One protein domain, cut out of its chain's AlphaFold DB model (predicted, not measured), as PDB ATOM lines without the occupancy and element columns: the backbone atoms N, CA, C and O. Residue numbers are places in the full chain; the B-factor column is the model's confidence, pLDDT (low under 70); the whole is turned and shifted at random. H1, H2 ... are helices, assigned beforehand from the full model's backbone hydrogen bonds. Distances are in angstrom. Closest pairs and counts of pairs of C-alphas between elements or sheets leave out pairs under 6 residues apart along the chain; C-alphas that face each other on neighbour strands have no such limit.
ATOM      1  N   PRO A 291     132.586 156.940  69.119       97.12
ATOM      2  CA  PRO A 291     132.933 156.304  67.852       97.12
ATOM      3  C   PRO A 291     132.712 154.784  67.884       97.12
ATOM      4  O   PRO A 291     132.738 154.147  68.930       97.12
ATOM      5  N   LEU A 292     132.448 154.179  66.724       97.81
ATOM      6  CA  LEU A 292     132.123 152.748  66.620       97.81
ATOM      7  C   LEU A 292     133.387 151.915  66.383       97.81
ATOM      8  O   LEU A 292     133.560 151.306  65.322       97.81
ATOM      9  N   ASP A 293     134.285 151.962  67.355       97.50
ATOM     10  CA  ASP A 293     135.581 151.292  67.405       97.50
ATOM     11  C   ASP A 293     135.949 150.959  68.866       97.50
ATOM     12  O   ASP A 293     135.088 150.967  69.749       97.50
ATOM     13  N   GLU A 294     137.207 150.586  69.110       96.94
ATOM     14  CA  GLU A 294     137.682 150.164  70.432       96.94
ATOM     15  C   GLU A 294     137.595 151.294  71.468       96.94
ATOM     16  O   GLU A 294     137.063 151.075  72.552       96.94
ATOM     17  N   ASP A 295     138.028 152.508  71.120       95.44
ATOM     18  CA  ASP A 295     138.076 153.637  72.056       95.44
ATOM     19  C   ASP A 295     136.665 154.030  72.516       95.44
ATOM     20  O   ASP A 295     136.416 154.198  73.714       95.44
ATOM     21  N   GLY A 296     135.706 154.101  71.585       96.81
ATOM     22  CA  GLY A 296     134.309 154.381  71.922       96.81
ATOM     23  C   GLY A 296     133.614 153.239  72.668       96.81
ATOM     24  O   GLY A 296     132.768 153.499  73.528       96.81
ATOM     25  N   TYR A 297     133.992 151.980  72.416       97.69
ATOM     26  CA  TYR A 297     133.493 150.840  73.190       97.69
ATOM     27  C   TYR A 297     133.974 150.880  74.642       97.69
ATOM     28  O   TYR A 297     133.153 150.750  75.553       97.69
ATOM     29  N   GLN A 298     135.273 151.103  74.872       96.94
ATOM     30  CA  GLN A 298     135.805 151.256  76.228       96.94
ATOM     31  C   GLN A 298     135.175 152.480  76.911       96.94
ATOM     32  O   GLN A 298     134.734 152.377  78.055       96.94
ATOM     33  N   GLY A 299     135.014 153.591  76.179       95.75
ATOM     34  CA  GLY A 299     134.293 154.786  76.624       95.75
ATOM     35  C   GLY A 299     132.894 154.485  77.171       95.75
ATOM     36  O   GLY A 299     132.602 154.824  78.316       95.75
ATOM     37  N   VAL A 300     132.043 153.786  76.408       97.06
ATOM     38  CA  VAL A 300     130.687 153.419  76.867       97.06
ATOM     39  C   VAL A 300     130.703 152.309  77.927       97.06
ATOM     40  O   VAL A 300     129.860 152.313  78.824       97.06
ATOM     41  N   SER A 301     131.659 151.374  77.888       96.69
ATOM     42  CA  SER A 301     131.756 150.301  78.889       96.69
ATOM     43  C   SER A 301     132.152 150.830  80.275       96.69
ATOM     44  O   SER A 301     131.619 150.347  81.280       96.69
ATOM     45  N   MET A 302     132.992 151.872  80.339       95.06
ATOM     46  CA  MET A 302     133.340 152.591  81.574       95.06
ATOM     47  C   MET A 302     132.154 153.334  82.212       95.06
ATOM     48  O   MET A 302     132.165 153.548  83.421       95.06
ATOM     49  N   LEU A 303     131.100 153.670  81.454       95.00
ATOM     50  CA  LEU A 303     129.886 154.291  82.012       95.00
ATOM     51  C   LEU A 303     129.075 153.342  82.916       95.00
ATOM     52  O   LEU A 303     128.101 153.779  83.526       95.00
ATOM     53  N   ALA A 304     129.422 152.046  82.960       95.12
ATOM     54  CA  ALA A 304     128.755 151.003  83.754       95.12
ATOM     55  C   ALA A 304     127.219 150.922  83.555       95.12
ATOM     56  O   ALA A 304     126.487 150.422  84.408       95.12
ATOM     57  N   ASN A 305     126.713 151.420  82.419       96.75
ATOM     58  CA  ASN A 305     125.291 151.660  82.189       96.75
ATOM     59  C   ASN A 305     124.761 150.794  81.033       96.75
ATOM     60  O   ASN A 305     124.993 151.088  79.861       96.75
ATOM     61  N   GLY A 306     124.017 149.733  81.366       96.69
ATOM     62  CA  GLY A 306     123.414 148.816  80.387       96.69
ATOM     63  C   GLY A 306     122.566 149.505  79.299       96.69
ATOM     64  O   GLY A 306     122.764 149.202  78.123       96.69
ATOM     65  N   PRO A 307     121.669 150.460  79.626       97.31
ATOM     66  CA  PRO A 307     120.934 151.239  78.623       97.31
ATOM     67  C   PRO A 307     121.825 152.011  77.637       97.31
ATOM     68  O   PRO A 307     121.555 151.987  76.436       97.31
ATOM     69  N   ALA A 308     122.903 152.646  78.105       96.81
ATOM     70  CA  ALA A 308     123.880 153.313  77.242       96.81
ATOM     71  C   ALA A 308     124.622 152.303  76.345       96.81
ATOM     72  O   ALA A 308     124.696 152.489  75.128       96.81
ATOM     73  N   MET A 309     125.074 151.175  76.906       98.06
ATOM     74  CA  MET A 309     125.699 150.098  76.130       98.06
ATOM     75  C   MET A 309     124.743 149.518  75.070       98.06
ATOM     76  O   MET A 309     125.157 149.280  73.939       98.06
ATOM     77  N   ALA A 310     123.444 149.387  75.356       97.88
ATOM     78  CA  ALA A 310     122.448 148.919  74.385       97.88
ATOM     79  C   ALA A 310     122.275 149.880  73.189       97.88
ATOM     80  O   ALA A 310     122.029 149.437  72.063       97.88
ATOM     81  N   VAL A 311     122.432 151.192  73.401       97.94
ATOM     82  CA  VAL A 311     122.455 152.188  72.315       97.94
ATOM     83  C   VAL A 311     123.721 152.045  71.464       97.94
ATOM     84  O   VAL A 311     123.633 152.052  70.236       97.94
ATOM     85  N   PHE A 312     124.882 151.854  72.094       98.06
ATOM     86  CA  PHE A 312     126.150 151.644  71.393       98.06
ATOM     87  C   PHE A 312     126.150 150.351  70.559       98.06
ATOM     88  O   PHE A 312     126.433 150.384  69.361       98.06
ATOM     89  N   VAL A 313     125.742 149.225  71.155       97.94
ATOM     90  CA  VAL A 313     125.649 147.914  70.488       97.94
ATOM     91  C   VAL A 313     124.695 147.957  69.290       97.94
ATOM     92  O   VAL A 313     125.009 147.392  68.244       97.94
ATOM     93  N   ARG A 314     123.568 148.677  69.386       98.31
ATOM     94  CA  ARG A 314     122.653 148.884  68.249       98.31
ATOM     95  C   ARG A 314     123.332 149.619  67.091       98.31
ATOM     96  O   ARG A 314     123.260 149.154  65.957       98.31
ATOM     97  N   ARG A 315     124.027 150.727  67.375       98.12
ATOM     98  CA  ARG A 315     124.773 151.503  66.367       98.12
ATOM     99  C   ARG A 315     125.869 150.656  65.701       98.12
ATOM    100  O   ARG A 315     126.057 150.746  64.490       98.12
ATOM    101  N   ALA A 316     126.557 149.810  66.470       97.44
ATOM    102  CA  ALA A 316     127.563 148.876  65.963       97.44
ATOM    103  C   ALA A 316     126.951 147.784  65.056       97.44
ATOM    104  O   ALA A 316     127.448 147.546  63.956       97.44
ATOM    105  N   LEU A 317     125.827 147.184  65.468       97.31
ATOM    106  CA  LEU A 317     125.066 146.206  64.681       97.31
ATOM    107  C   LEU A 317     124.590 146.791  63.339       97.31
ATOM    108  O   LEU A 317     124.764 146.163  62.295       97.31
ATOM    109  N   GLU A 318     124.033 148.004  63.357       96.38
ATOM    110  CA  GLU A 318     123.574 148.712  62.154       96.38
ATOM    111  C   GLU A 318     124.742 149.083  61.219       96.38
ATOM    112  O   GLU A 318     124.620 148.948  59.999       96.38
ATOM    113  N   LYS A 319     125.900 149.483  61.770       96.38
ATOM    114  CA  LYS A 319     127.131 149.777  61.011       96.38
ATOM    115  C   LYS A 319     127.654 148.560  60.241       96.38
ATOM    116  O   LYS A 319     128.034 148.702  59.080       96.38
ATOM    117  N   GLU A 320     127.644 147.376  60.852       95.81
ATOM    118  CA  GLU A 320     128.032 146.120  60.189       95.81
ATOM    119  C   GLU A 320     126.903 145.535  59.303       95.81
ATOM    120  O   GLU A 320     127.020 144.436  58.756       95.81
ATOM    121  N   GLY A 321     125.808 146.284  59.109       95.50
ATOM    122  CA  GLY A 321     124.702 145.950  58.207       95.50
ATOM    123  C   GLY A 321     123.692 144.944  58.764       95.50
ATOM    124  O   GLY A 321     122.836 144.471  58.011       95.50
ATOM    125  N   GLY A 322     123.790 144.603  60.049       95.31
ATOM    126  CA  GLY A 322     122.845 143.738  60.742       95.31
ATOM    127  C   GLY A 322     121.557 144.453  61.164       95.31
ATOM    128  O   GLY A 322     121.377 145.657  60.973       95.31
ATOM    129  N   ARG A 323     120.623 143.683  61.725       96.44
ATOM    130  CA  ARG A 323     119.299 144.136  62.168       96.44
ATOM    131  C   ARG A 323     118.953 143.575  63.536       96.44
ATOM    132  O   ARG A 323     119.216 142.412  63.825       96.44
ATOM    133  N   LEU A 324     118.313 144.398  64.359       97.56
ATOM    134  CA  LEU A 324     117.813 144.004  65.670       97.56
ATOM    135  C   LEU A 324     116.519 143.181  65.534       97.56
ATOM    136  O   LEU A 324     115.533 143.676  64.990       97.56
ATOM    137  N   LEU A 325     116.515 141.949  66.050       96.75
ATOM    138  CA  LEU A 325     115.335 141.074  66.117       96.75
ATOM    139  C   LEU A 325     114.610 141.148  67.470       96.75
ATOM    140  O   LEU A 325     113.400 140.943  67.516       96.75
ATOM    141  N   SER A 326     115.327 141.416  68.571       96.81
ATOM    142  CA  SER A 326     114.743 141.493  69.920       96.81
ATOM    143  C   SER A 326     115.410 142.557  70.793       96.81
ATOM    144  O   SER A 326     116.583 142.445  71.147       96.81
ATOM    145  N   GLU A 327     114.628 143.565  71.190       97.19
ATOM    146  CA  GLU A 327     115.028 144.622  72.133       97.19
ATOM    147  C   GLU A 327     115.472 144.074  73.494       97.19
ATOM    148  O   GLU A 327     116.400 144.601  74.099       97.19
ATOM    149  N   ASP A 328     114.816 143.028  73.998       95.25
ATOM    150  CA  ASP A 328     115.101 142.518  75.342       95.25
ATOM    151  C   ASP A 328     116.373 141.662  75.366       95.25
ATOM    152  O   ASP A 328     117.157 141.773  76.307       95.25
ATOM    153  N   GLY A 329     116.654 140.927  74.280       96.06
ATOM    154  CA  GLY A 329     117.938 140.237  74.099       96.06
ATOM    155  C   GLY A 329     119.117 141.212  74.000       96.06
ATOM    156  O   GLY A 329     120.157 140.978  74.609       96.06
ATOM    157  N   LEU A 330     118.931 142.351  73.321       97.69
ATOM    158  CA  LEU A 330     119.915 143.440  73.279       97.69
ATOM    159  C   LEU A 330     120.172 144.055  74.667       97.69
ATOM    160  O   LEU A 330     121.321 144.348  74.988       97.69
ATOM    161  N   LYS A 331     119.138 144.256  75.498       96.94
ATOM    162  CA  LYS A 331     119.294 144.795  76.867       96.94
ATOM    163  C   LYS A 331     120.030 143.821  77.784       96.94
ATOM    164  O   LYS A 331     120.932 144.240  78.507       96.94
ATOM    165  N   GLU A 332     119.653 142.543  77.746       95.38
ATOM    166  CA  GLU A 332     120.305 141.476  78.514       95.38
ATOM    167  C   GLU A 332     121.786 141.375  78.124       95.38
ATOM    168  O   GLU A 332     122.659 141.509  78.981       95.38
ATOM    169  N   PHE A 333     122.075 141.292  76.823       97.00
ATOM    170  CA  PHE A 333     123.435 141.286  76.287       97.00
ATOM    171  C   PHE A 333     124.241 142.531  76.694       97.00
ATOM    172  O   PHE A 333     125.332 142.414  77.246       97.00
ATOM    173  N   ALA A 334     123.691 143.734  76.504       97.31
ATOM    174  CA  ALA A 334     124.367 144.983  76.857       97.31
ATOM    175  C   ALA A 334     124.707 145.096  78.355       97.31
ATOM    176  O   ALA A 334     125.711 145.718  78.702       97.31
ATOM    177  N   SER A 335     123.918 144.468  79.236       95.75
ATOM    178  CA  SER A 335     124.216 144.397  80.674       95.75
ATOM    179  C   SER A 335     125.399 143.480  81.022       95.75
ATOM    180  O   SER A 335     126.000 143.647  82.080       95.75
ATOM    181  N   GLY A 336     125.784 142.562  80.127       93.75
ATOM    182  CA  GLY A 336     126.997 141.748  80.256       93.75
ATOM    183  C   GLY A 336     128.286 142.455  79.813       93.75
ATOM    184  O   GLY A 336     129.368 142.049  80.228       93.75
ATOM    185  N   HIS A 337     128.187 143.520  79.004       94.88
ATOM    186  CA  HIS A 337     129.341 144.228  78.425       94.88
ATOM    187  C   HIS A 337     129.639 145.603  79.053       94.88
ATOM    188  O   HIS A 337     130.603 146.261  78.657       94.88
ATOM    189  N   CYS A 338     128.862 146.059  80.041       92.44
ATOM    190  CA  CYS A 338     129.220 147.223  80.855       92.44
ATOM    191  C   CYS A 338     130.144 146.811  82.021       92.44
ATOM    192  O   CYS A 338     129.818 145.881  82.756       92.44
ATOM    193  N   GLY A 339     131.282 147.497  82.201       84.50
ATOM    194  CA  GLY A 339     132.272 147.173  83.246       84.50
ATOM    195  C   GLY A 339     133.723 146.952  82.781       84.50
ATOM    196  O   GLY A 339     134.553 146.548  83.591       84.50
ATOM    197  N   GLY A 340     134.058 147.218  81.513       75.19
ATOM    198  CA  GLY A 340     135.445 147.395  81.052       75.19
ATOM    199  C   GLY A 340     136.298 146.128  80.878       75.19
ATOM    200  O   GLY A 340     137.519 146.210  80.965       75.19
ATOM    201  N   SER A 341     135.699 144.951  80.655       77.94
ATOM    202  CA  SER A 341     136.430 143.667  80.572       77.94
ATOM    203  C   SER A 341     136.375 142.958  79.207       77.94
ATOM    204  O   SER A 341     136.594 141.750  79.143       77.94
ATOM    205  N   GLY A 342     136.054 143.673  78.126       89.94
ATOM    206  CA  GLY A 342     135.952 143.115  76.769       89.94
ATOM    207  C   GLY A 342     136.746 143.913  75.733       89.94
ATOM    208  O   GLY A 342     137.479 144.831  76.088       89.94
ATOM    209  N   SER A 343     136.545 143.599  74.452       96.38
ATOM    210  CA  SER A 343     137.014 144.415  73.319       96.38
ATOM    211  C   SER A 343     135.885 144.646  72.317       96.38
ATOM    212  O   SER A 343     134.986 143.806  72.212       96.38
ATOM    213  N   TYR A 344     135.945 145.725  71.532       97.25
ATOM    214  CA  TYR A 344     134.953 146.018  70.487       97.25
ATOM    215  C   TYR A 344     134.872 144.900  69.442       97.25
ATOM    216  O   TYR A 344     133.801 144.590  68.920       97.25
ATOM    217  N   ARG A 345     136.000 144.237  69.161       95.75
ATOM    218  CA  ARG A 345     136.001 143.071  68.276       95.75
ATOM    219  C   ARG A 345     135.290 141.865  68.893       95.75
ATOM    220  O   ARG A 345     134.485 141.251  68.201       95.75
ATOM    221  N   GLY A 346     135.566 141.545  70.160       95.81
ATOM    222  CA  GLY A 346     134.870 140.465  70.871       95.81
ATOM    223  C   GLY A 346     133.361 140.705  70.896       95.81
ATOM    224  O   GLY A 346     132.599 139.836  70.489       95.81
ATOM    225  N   LEU A 347     132.957 141.939  71.215       97.44
ATOM    226  CA  LEU A 347     131.571 142.398  71.140       97.44
ATOM    227  C   LEU A 347     130.944 142.119  69.764       97.44
ATOM    228  O   LEU A 347     129.873 141.529  69.702       97.44
ATOM    229  N   LEU A 348     131.589 142.505  68.656       97.00
ATOM    230  CA  LEU A 348     131.054 142.247  67.311       97.00
ATOM    231  C   LEU A 348     130.978 140.753  66.967       97.00
ATOM    232  O   LEU A 348     129.979 140.320  66.389       97.00
ATOM    233  N   ASP A 349     131.996 139.966  67.322       95.69
ATOM    234  CA  ASP A 349     132.004 138.518  67.093       95.69
ATOM    235  C   ASP A 349     130.852 137.848  67.895       95.69
ATOM    236  O   ASP A 349     130.088 137.055  67.335       95.69
ATOM    237  N   GLU A 350     130.620 138.247  69.152       96.44
ATOM    238  CA  GLU A 350     129.513 137.770  70.001       96.44
ATOM    239  C   GLU A 350     128.126 138.234  69.512       96.44
ATOM    240  O   GLU A 350     127.201 137.418  69.411       96.44
ATOM    241  N   VAL A 351     127.973 139.503  69.111       97.12
ATOM    242  CA  VAL A 351     126.744 140.034  68.486       97.12
ATOM    243  C   VAL A 351     126.430 139.286  67.185       97.12
ATOM    244  O   VAL A 351     125.269 138.977  66.928       97.12
ATOM    245  N   SER A 352     127.442 138.910  66.391       94.94
ATOM    246  CA  SER A 352     127.247 138.126  65.160       94.94
ATOM    247  C   SER A 352     126.753 136.695  65.402       94.94
ATOM    248  O   SER A 352     126.126 136.098  64.526       94.94
ATOM    249  N   SER A 353     126.996 136.158  66.602       94.25
ATOM    250  CA  SER A 353     126.517 134.841  67.040       94.25
ATOM    251  C   SER A 353     125.158 134.884  67.758       94.25
ATOM    252  O   SER A 353     124.562 133.839  68.029       94.25
ATOM    253  N   SER A 354     124.662 136.083  68.077       97.12
ATOM    254  CA  SER A 354     123.525 136.285  68.971       97.12
ATOM    255  C   SER A 354     122.171 136.120  68.279       97.12
ATOM    256  O   SER A 354     121.861 136.793  67.303       97.12
ATOM    257  N   TRP A 355     121.298 135.288  68.858       96.38
ATOM    258  CA  TRP A 355     119.957 134.981  68.329       96.38
ATOM    259  C   TRP A 355     119.021 136.196  68.184       96.38
ATOM    260  O   TRP A 355     118.027 136.123  67.464       96.38
ATOM    261  N   TRP A 356     119.311 137.297  68.884       97.12
ATOM    262  CA  TRP A 356     118.546 138.544  68.840       97.12
ATOM    263  C   TRP A 356     119.006 139.505  67.727       97.12
ATOM    264  O   TRP A 356     118.415 140.577  67.584       97.12
ATOM    265  N   ALA A 357     120.003 139.129  66.916       96.62
ATOM    266  CA  ALA A 357     120.515 139.898  65.783       96.62
ATOM    267  C   ALA A 357     120.461 139.092  64.468       96.62
ATOM    268  O   ALA A 357     120.781 137.907  64.427       96.62
TER     269      ALA A 357
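This is residues 291 to 357 of the 988 residues of the protein "Hypothetical protein" of Noctiluca scintillans (UniProt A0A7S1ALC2). A helical hairpin, H1 and H2 side by side, is crossed on one of its sides by H3 and H4, in a small rounded cluster. H3 crosses H2, and H4 starts beside the first residue of H1. The 67 printed residues hold four named helices, H1 to H4 in order, and no named strand: all helix, compact, with a radius of gyration of the C-alphas of 10.4 A and spans of 26 by 20 by 16 A.

Find C-alpha 294 at (137.682, 150.164, 70.432), where H1, residues 294 to 302, begins. H2, residues 306 to 319, runs 19.8 A; H3, residues 327 to 337, runs 15.6 A; H4, residues 344 to 353, ends at (126.517, 134.841, 67.040).

Start at the hub, H2. With residues 308 to 312 alone it touches H1, opposite ways at a shallow tilt of 20 degrees; the closest C-alphas, Val 300 and Met 309, are 6.0 A apart. H3 touches H2, only just about perpendicular at 73 degrees, closest at the C-alphas of Gly 306 and Ser 335, 4.5 A. H4 touches H1, about perpendicular at 84 degrees, closest at the C-alphas of Glu 294 and Tyr 344, 5.0 A. Every O i to N i+4 pair is within hydrogen-bond range in H1, H2 and H4, and 6 of 7 in H3.

The C-alphas of Asp 295 and Leu 325, the two farthest apart, are 26.7 A apart. The printed part has no cut, no link is long, and no printed residue is under 70 in pLDDT.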